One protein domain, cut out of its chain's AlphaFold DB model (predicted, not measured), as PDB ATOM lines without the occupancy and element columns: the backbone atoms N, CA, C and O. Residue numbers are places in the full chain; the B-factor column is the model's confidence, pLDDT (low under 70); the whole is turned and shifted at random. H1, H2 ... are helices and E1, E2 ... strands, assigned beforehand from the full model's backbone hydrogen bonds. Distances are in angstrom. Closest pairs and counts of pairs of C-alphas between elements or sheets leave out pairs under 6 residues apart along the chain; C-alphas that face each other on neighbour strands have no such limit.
ATOM      1  N   GLU A  80      -1.248  53.359  33.212       75.50
ATOM      2  CA  GLU A  80      -0.737  53.896  34.468       75.50
ATOM      3  C   GLU A  80       0.788  53.751  34.466       75.50
ATOM      4  O   GLU A  80       1.292  52.639  34.298       75.50
ATOM      5  N   THR A  81       1.530  54.853  34.602       81.06
ATOM      6  CA  THR A  81       2.995  54.803  34.716       81.06
ATOM      7  C   THR A  81       3.369  54.295  36.104       81.06
ATOM      8  O   THR A  81       2.972  54.875  37.107       81.06
ATOM      9  N   LEU A  82       4.127  53.205  36.149       83.25
ATOM     10  CA  LEU A  82       4.560  52.543  37.376       83.25
ATOM     11  C   LEU A  82       5.981  52.939  37.788       83.25
ATOM     12  O   LEU A  82       6.272  53.027  38.976       83.25
ATOM     13  N   PHE A  83       6.861  53.129  36.806       82.69
ATOM     14  CA  PHE A  83       8.270  53.456  37.002       82.69
ATOM     15  C   PHE A  83       8.804  54.180  35.767       82.69
ATOM     16  O   PHE A  83       8.322  53.942  34.655       82.69
ATOM     17  N   GLN A  84       9.774  55.068  35.957       86.88
ATOM     18  CA  GLN A  84      10.339  55.889  34.893       86.88
ATOM     19  C   GLN A  84      11.850  56.041  35.084       86.88
ATOM     20  O   GLN A  84      12.305  56.359  36.180       86.88
ATOM     21  N   THR A  85      12.601  55.842  34.001       86.88
ATOM     22  CA  THR A  85      14.032  56.167  33.892       86.88
ATOM     23  C   THR A  85      14.210  57.425  33.034       86.88
ATOM     24  O   THR A  85      13.237  58.065  32.623       86.88
ATOM     25  N   ALA A  86      15.457  57.793  32.725       86.88
ATOM     26  CA  ALA A  86      15.749  58.929  31.853       86.88
ATOM     27  C   ALA A  86      15.178  58.753  30.432       86.88
ATOM     28  O   ALA A  86      14.673  59.719  29.856       86.88
ATOM     29  N   HIS A  87      15.221  57.536  29.876       90.19
ATOM     30  CA  HIS A  87      14.762  57.263  28.512       90.19
ATOM     31  C   HIS A  87      13.661  56.204  28.423       90.19
ATOM     32  O   HIS A  87      13.275  55.856  27.309       90.19
ATOM     33  N   SER A  88      13.110  55.703  29.532       87.38
ATOM     34  CA  SER A  88      12.075  54.667  29.486       87.38
ATOM     35  C   SER A  88      10.927  54.883  30.467       87.38
ATOM     36  O   SER A  88      11.102  55.456  31.541       87.38
ATOM     37  N   ASP A  89       9.744  54.385  30.098       88.69
ATOM     38  CA  ASP A  89       8.585  54.313  30.988       88.69
ATOM     39  C   ASP A  89       8.084  52.866  31.101       88.69
ATOM     40  O   ASP A  89       7.818  52.206  30.090       88.69
ATOM     41  N   VAL A  90       7.848  52.407  32.330       85.19
ATOM     42  CA  VAL A  90       7.115  51.172  32.629       85.19
ATOM     43  C   VAL A  90       5.663  51.529  32.898       85.19
ATOM     44  O   VAL A  90       5.347  52.280  33.820       85.19
ATOM     45  N   LYS A  91       4.756  50.979  32.098       85.31
ATOM     46  CA  LYS A  91       3.328  51.292  32.095       85.31
ATOM     47  C   LYS A  91       2.497  50.034  32.308       85.31
ATOM     48  O   LYS A  91       2.816  48.978  31.774       85.31
ATOM     49  N   ARG A  92       1.382  50.143  33.024       80.31
ATOM     50  CA  ARG A  92       0.377  49.082  33.166       80.31
ATOM     51  C   ARG A  92      -0.869  49.446  32.378       80.31
ATOM     52  O   ARG A  92      -1.402  50.538  32.555       80.31
ATOM     53  N   THR A  93      -1.356  48.550  31.519       72.56
ATOM     54  CA  THR A  93      -2.678  48.737  30.916       72.56
ATOM     55  C   THR A  93      -3.756  48.532  31.964       72.56
ATOM     56  O   THR A  93      -3.686  47.619  32.789       72.56
ATOM     57  N   ARG A  94      -4.789  49.370  31.910       64.06
ATOM     58  CA  ARG A  94      -5.981  49.164  32.728       64.06
ATOM     59  C   ARG A  94      -6.588  47.788  32.424       64.06
ATOM     60  O   ARG A  94      -6.703  47.401  31.260       64.06
ATOM     61  N   SER A  95      -6.994  47.074  33.473       60.41
ATOM     62  CA  SER A  95      -7.804  45.859  33.344       60.41
ATOM     63  C   SER A  95      -9.107  46.230  32.633       60.41
ATOM     64  O   SER A  95      -9.860  47.065  33.134       60.41
ATOM     65  N   MET A  96      -9.352  45.678  31.444       55.62
ATOM     66  CA  MET A  96     -10.630  45.888  30.755       55.62
ATOM     67  C   MET A  96     -11.719  45.021  31.402       55.62
ATOM     68  O   MET A  96     -11.408  43.988  31.998       55.62
ATOM     69  N   ASN A  97     -12.988  45.418  31.247       47.03
ATOM     70  CA  ASN A  97     -14.192  44.823  31.863       47.03
ATOM     71  C   ASN A  97     -14.501  43.348  31.487       47.03
ATOM     72  O   ASN A  97     -15.620  42.889  31.664       47.03
ATOM     73  N   HIS A  98     -13.529  42.569  31.013       51.56
ATOM     74  CA  HIS A  98     -13.703  41.169  30.607       51.56
ATOM     75  C   HIS A  98     -12.681  40.220  31.253       51.56
ATOM     76  O   HIS A  98     -12.242  39.259  30.627       51.56
ATOM     77  N   GLY A  99     -12.229  40.507  32.479       51.69
ATOM     78  CA  GLY A  99     -11.344  39.604  33.235       51.69
ATOM     79  C   GLY A  99      -9.924  39.448  32.671       51.69
ATOM     80  O   GLY A  99      -9.126  38.678  33.206       51.69
ATOM     81  N   ARG A 100      -9.560  40.193  31.617       53.84
ATOM     82  CA  ARG A 100      -8.182  40.236  31.115       53.84
ATOM     83  C   ARG A 100      -7.336  41.087  32.057       53.84
ATOM     84  O   ARG A 100      -7.505  42.305  32.109       53.84
ATOM     85  N   ARG A 101      -6.421  40.429  32.781       58.38
ATOM     86  CA  ARG A 101      -5.402  41.086  33.613       58.38
ATOM     87  C   ARG A 101      -4.663  42.138  32.779       58.38
ATOM     88  O   ARG A 101      -4.305  41.878  31.632       58.38
ATOM     89  N   GLY A 102      -4.453  43.319  33.361       64.12
ATOM     90  CA  GLY A 102      -3.651  44.374  32.743       64.12
ATOM     91  C   GLY A 102      -2.261  43.857  32.360       64.12
ATOM     92  O   GLY A 102      -1.622  43.143  33.129       64.12
ATOM     93  N   CYS A 103      -1.800  44.203  31.164       73.94
ATOM     94  CA  CYS A 103      -0.470  43.902  30.656       73.94
ATOM     95  C   CYS A 103       0.508  45.010  31.061       73.94
ATOM     96  O   CYS A 103       0.145  46.188  31.108       73.94
ATOM     97  N   LEU A 104       1.767  44.643  31.290       81.50
ATOM     98  CA  LEU A 104       2.857  45.609  31.387       81.50
ATOM     99  C   LEU A 104       3.347  45.982  29.984       81.50
ATOM    100  O   LEU A 104       3.443  45.134  29.099       81.50
ATOM    101  N   LYS A 105       3.655  47.260  29.789       83.94
ATOM    102  CA  LYS A 105       4.232  47.830  28.575       83.94
ATOM    103  C   LYS A 105       5.453  48.650  28.967       83.94
ATOM    104  O   LYS A 105       5.338  49.534  29.807       83.94
ATOM    105  N   ILE A 106       6.598  48.378  28.350       88.94
ATOM    106  CA  ILE A 106       7.838  49.127  28.574       88.94
ATOM    107  C   ILE A 106       8.168  49.857  27.275       88.94
ATOM    108  O   ILE A 106       8.213  49.238  26.211       88.94
ATOM    109  N   GLU A 107       8.339  51.172  27.343       89.56
ATOM    110  CA  GLU A 107       8.630  52.016  26.181       89.56
ATOM    111  C   GLU A 107       9.961  52.730  26.373       89.56
ATOM    112  O   GLU A 107      10.091  53.513  27.307       89.56
ATOM    113  N   PHE A 108      10.911  52.517  25.460       90.94
ATOM    114  CA  PHE A 108      12.167  53.265  25.399       90.94
ATOM    115  C   PHE A 108      12.081  54.374  24.345       90.94
ATOM    116  O   PHE A 108      11.648  54.149  23.212       90.94
ATOM    117  N   ARG A 109      12.505  55.580  24.712       91.00
ATOM    118  CA  ARG A 109      12.465  56.804  23.911       91.00
ATOM    119  C   ARG A 109      13.853  57.439  23.879       91.00
ATOM    120  O   ARG A 109      14.175  58.312  24.677       91.00
ATOM    121  N   PHE A 110      14.660  57.020  22.911       90.00
ATOM    122  CA  PHE A 110      15.978  57.608  22.669       90.00
ATOM    123  C   PHE A 110      15.909  58.727  21.618       90.00
ATOM    124  O   PHE A 110      15.271  58.550  20.572       90.00
ATOM    125  N   PRO A 111      16.583  59.871  21.835       90.25
ATOM    126  CA  PRO A 111      16.756  60.884  20.803       90.25
ATOM    127  C   PRO A 111      17.465  60.307  19.572       90.25
ATOM    128  O   PRO A 111      18.504  59.663  19.687       90.25
ATOM    129  N   ARG A 112      16.973  60.628  18.368       86.94
ATOM    130  CA  ARG A 112      17.576  60.172  17.094       86.94
ATOM    131  C   ARG A 112      19.032  60.608  16.884       86.94
ATOM    132  O   ARG A 112      19.692  60.101  15.989       86.94
ATOM    133  N   ARG A 113      19.515  61.576  17.668       91.56
ATOM    134  CA  ARG A 113      20.891  62.090  17.606       91.56
ATOM    135  C   ARG A 113      21.904  61.175  18.294       91.56
ATOM    136  O   ARG A 113      23.099  61.388  18.132       91.56
ATOM    137  N   TYR A 114      21.452  60.208  19.091       89.88
ATOM    138  CA  TYR A 114      22.364  59.327  19.810       89.88
ATOM    139  C   TYR A 114      22.962  58.281  18.865       89.88
ATOM    140  O   TYR A 114      22.222  57.661  18.097       89.88
ATOM    141  N   PRO A 115      24.285  58.050  18.916       93.06
ATOM    142  CA  PRO A 115      24.889  56.959  18.173       93.06
ATOM    143  C   PRO A 115      24.387  55.614  18.711       93.06
ATOM    144  O   PRO A 115      24.085  55.467  19.898       93.06
ATOM    145  N   LEU A 116      24.336  54.604  17.837       90.94
ATOM    146  CA  LEU A 116      23.814  53.272  18.166       90.94
ATOM    147  C   LEU A 116      24.525  52.640  19.377       90.94
ATOM    148  O   LEU A 116      23.890  51.963  20.180       90.94
ATOM    149  N   SER A 117      25.835  52.864  19.513       92.81
ATOM    150  CA  SER A 117      26.634  52.376  20.643       92.81
ATOM    151  C   SER A 117      26.148  52.942  21.978       92.81
ATOM    152  O   SER A 117      25.948  52.179  22.921       92.81
ATOM    153  N   LEU A 118      25.878  54.249  22.026       91.75
ATOM    154  CA  LEU A 118      25.351  54.929  23.207       91.75
ATOM    155  C   LEU A 118      23.919  54.482  23.519       91.75
ATOM    156  O   LEU A 118      23.584  54.239  24.674       91.75
ATOM    157  N   MET A 119      23.073  54.314  22.498       91.44
ATOM    158  CA  MET A 119      21.721  53.783  22.702       91.44
ATOM    159  C   MET A 119      21.756  52.378  23.310       91.44
ATOM    160  O   MET A 119      20.986  52.097  24.220       91.44
ATOM    161  N   LYS A 120      22.663  51.504  22.850       91.88
ATOM    162  CA  LYS A 120      22.825  50.150  23.399       91.88
ATOM    163  C   LYS A 120      23.317  50.162  24.846       91.88
ATOM    164  O   LYS A 120      22.800  49.397  25.654       91.88
ATOM    165  N   SER A 121      24.290  51.013  25.183       92.56
ATOM    166  CA  SER A 121      24.794  51.098  26.558       92.56
ATOM    167  C   SER A 121      23.721  51.617  27.516       92.56
ATOM    168  O   SER A 121      23.492  51.002  28.553       92.56
ATOM    169  N   LEU A 122      23.012  52.686  27.132       91.38
ATOM    170  CA  LEU A 122      21.911  53.250  27.918       91.38
ATOM    171  C   LEU A 122      20.748  52.264  28.051       91.38
ATOM    172  O   LEU A 122      20.214  52.093  29.140       91.38
ATOM    173  N   PHE A 123      20.393  51.565  26.971       92.50
ATOM    174  CA  PHE A 123      19.366  50.530  27.007       92.50
ATOM    175  C   PHE A 123      19.712  49.419  28.002       92.50
ATOM    176  O   PHE A 123      18.858  49.036  28.795       92.50
ATOM    177  N   ASN A 124      20.953  48.922  28.003       92.81
ATOM    178  CA  ASN A 124      21.374  47.869  28.929       92.81
ATOM    179  C   ASN A 124      21.323  48.331  30.390       92.81
ATOM    180  O   ASN A 124      20.815  47.598  31.236       92.81
ATOM    181  N   GLN A 125      21.812  49.540  30.673       90.69
ATOM    182  CA  GLN A 125      21.788  50.111  32.018       90.69
ATOM    183  C   GLN A 125      20.348  50.300  32.517       90.69
ATOM    184  O   GLN A 125      19.980  49.777  33.565       90.69
ATOM    185  N   GLU A 126      19.500  50.965  31.732       90.38
ATOM    186  CA  GLU A 126      18.106  51.210  32.118       90.38
ATOM    187  C   GLU A 126      17.290  49.914  32.199       90.38
ATOM    188  O   GLU A 126      16.389  49.790  33.027       90.38
ATOM    189  N   THR A 127      17.625  48.900  31.395       92.00
ATOM    190  CA  THR A 127      16.997  47.576  31.506       92.00
ATOM    191  C   THR A 127      17.315  46.920  32.848       92.00
ATOM    192  O   THR A 127      16.421  46.324  33.447       92.00
ATOM    193  N   GLN A 128      18.545  47.034  33.357       91.44
ATOM    194  CA  GLN A 128      18.893  46.499  34.680       91.44
ATOM    195  C   GLN A 128      18.091  47.185  35.792       91.44
ATOM    196  O   GLN A 128      17.559  46.504  36.669       91.44
ATOM    197  N   GLU A 129      17.928  48.505  35.712       89.12
ATOM    198  CA  GLU A 129      17.117  49.284  36.658       89.12
ATOM    199  C   GLU A 129      15.638  48.868  36.620       89.12
ATOM    200  O   GLU A 129      15.028  48.614  37.661       89.12
ATOM    201  N   ILE A 130      15.063  48.718  35.422       89.75
ATOM    202  CA  ILE A 130      13.680  48.250  35.253       89.75
ATOM    203  C   ILE A 130      13.507  46.834  35.811       89.75
ATOM    204  O   ILE A 130      12.514  46.556  36.483       89.75
ATOM    205  N   MET A 131      14.454  45.928  35.562       90.12
ATOM    206  CA  MET A 131      14.386  44.558  36.076       90.12
ATOM    207  C   MET A 131      14.491  44.519  37.603       90.12
ATOM    208  O   MET A 131      13.753  43.768  38.239       90.12
ATOM    209  N   ALA A 132      15.334  45.364  38.205       88.81
ATOM    210  CA  ALA A 132      15.397  45.518  39.656       88.81
ATOM    211  C   ALA A 132      14.053  45.999  40.235       88.81
ATOM    212  O   ALA A 132      13.565  45.424  41.208       88.81
ATOM    213  N   TYR A 133      13.405  46.976  39.589       87.00
ATOM    214  CA  TYR A 133      12.061  47.430  39.960       87.00
ATOM    215  C   TYR A 133      10.997  46.322  39.836       87.00
ATOM    216  O   TYR A 133      10.148  46.157  40.711       87.00
ATOM    217  N   LEU A 134      11.017  45.535  38.757       86.00
ATOM    218  CA  LEU A 134      10.061  44.437  38.584       86.00
ATOM    219  C   LEU A 134      10.256  43.333  39.634       86.00
ATOM    220  O   LEU A 134       9.270  42.771  40.116       86.00
ATOM    221  N   ASN A 135      11.505  43.052  40.014       85.94
ATOM    222  CA  ASN A 135      11.822  42.086  41.061       85.94
ATOM    223  C   ASN A 135      11.326  42.554  42.438       85.94
ATOM    224  O   ASN A 135      10.665  41.777  43.124       85.94
ATOM    225  N   SER A 136      11.532  43.823  42.807       81.62
ATOM    226  CA  SER A 136      11.049  44.346  44.096       81.62
ATOM    227  C   SER A 136       9.518  44.345  44.202       81.62
ATOM    228  O   SER A 136       8.955  44.034  45.250       81.62
ATOM    229  N   ARG A 137       8.808  44.594  43.094       70.88
ATOM    230  CA  ARG A 137       7.338  44.482  43.051       70.88
ATOM    231  C   ARG A 137       6.836  43.052  43.215       70.88
ATOM    232  O   ARG A 137       5.778  42.851  43.812       70.88
ATOM    233  N   LYS A 138       7.569  42.062  42.695       61.56
ATOM    234  CA  LYS A 138       7.243  40.646  42.904       61.56
ATOM    235  C   LYS A 138       7.299  40.312  44.393       61.56
ATOM    236  O   LYS A 138       6.374  39.677  44.893       61.56
ATOM    237  N   GLU A 139       8.314  40.805  45.098       53.84
ATOM    238  CA  GLU A 139       8.475  40.612  46.542       53.84
ATOM    239  C   GLU A 139       7.336  41.262  47.345       53.84
ATOM    240  O   GLU A 139       6.743  40.588  48.182       53.84
ATOM    241  N   GLU A 140       6.917  42.495  47.028       48.38
ATOM    242  CA  GLU A 140       5.768  43.155  47.688       48.38
ATOM    243  C   GLU A 140       4.438  42.396  47.524       48.38
ATOM    244  O   GLU A 140       3.605  42.377  48.432       48.38
ATOM    245  N   THR A 141       4.203  41.773  46.365       44.22
ATOM    246  CA  THR A 141       2.941  41.061  46.092       44.22
ATOM    247  C   THR A 141       2.831  39.688  46.754       44.22
ATOM    248  O   THR A 141       1.716  39.201  46.930       44.22
ATOM    249  N   VAL A 142       3.947  39.069  47.155       40.72
ATOM    250  CA  VAL A 142       3.932  37.745  47.804       40.72
ATOM    251  C   VAL A 142       3.427  37.831  49.252       40.72
ATOM    252  O   VAL A 142       2.773  36.903  49.715       40.72
ATOM    253  N   TRP A 143       3.599  38.967  49.935       32.12
ATOM    254  CA  TRP A 143       3.161  39.145  51.330       32.12
ATOM    255  C   TRP A 143       1.675  39.499  51.508       32.12
ATOM    256  O   TRP A 143       1.198  39.545  52.636       32.12
ATOM    257  N   LYS A 144       0.928  39.753  50.424       33.38
ATOM    258  CA  LYS A 144      -0.518  40.061  50.483       33.38
ATOM    259  C   LYS A 144      -1.437  38.868  50.200       33.38
ATOM    260  O   LYS A 144      -2.651  39.039  50.216       33.38
TER     261      LYS A 144
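Overview. This is residues 80 to 144 of the 146 residues of an uncharacterized protein of Prevotellaceae bacterium MN60 (UniProt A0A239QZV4). One long helix, H1, slants over one face of a small antiparallel sheet of three strands and leaves the other face bare, making two layers. The sheet E1, E2, E3 is a meander, each strand the antiparallel neighbour of the one before; H1 follows. The printed part has 65 residues, mixed helix and strand, and is loose, with a radius of gyration of the C-alphas of 14.5 A and spans of 42 by 27 by 13 A.

Arrangement. E1, residues 80 to 84, and E2, residues 88 to 93, form a hairpin; look for N 82 and O 90, 2.8 A apart. E2 and E3, residues 104 to 108, form another, with N 91 and O 105 at 2.8 A. H1, residues 116 to 142, is on the sheet at a height of 9.3 A, slantwise to the strands, 39 degrees to E1 on the local plane. The closest C-alphas of E2 and H1, Ser 88 and Glu 126, are 7.4 A apart. Every O i to N i+4 pair of H1 is within hydrogen-bond range.

Along the chain. Find C-alpha 80 at (-0.737, 53.896, 34.468), where E1 begins; it spans 11.3 A, E2 16.0 A, E3 13.5 A. H1 runs 38.9 A to C-alpha 142 at (3.932, 37.745, 47.804).

Size, cuts and confidence. The printed part has no cut and no long link. Residues 94 to 102 and 138 to 144 have pLDDT under 70.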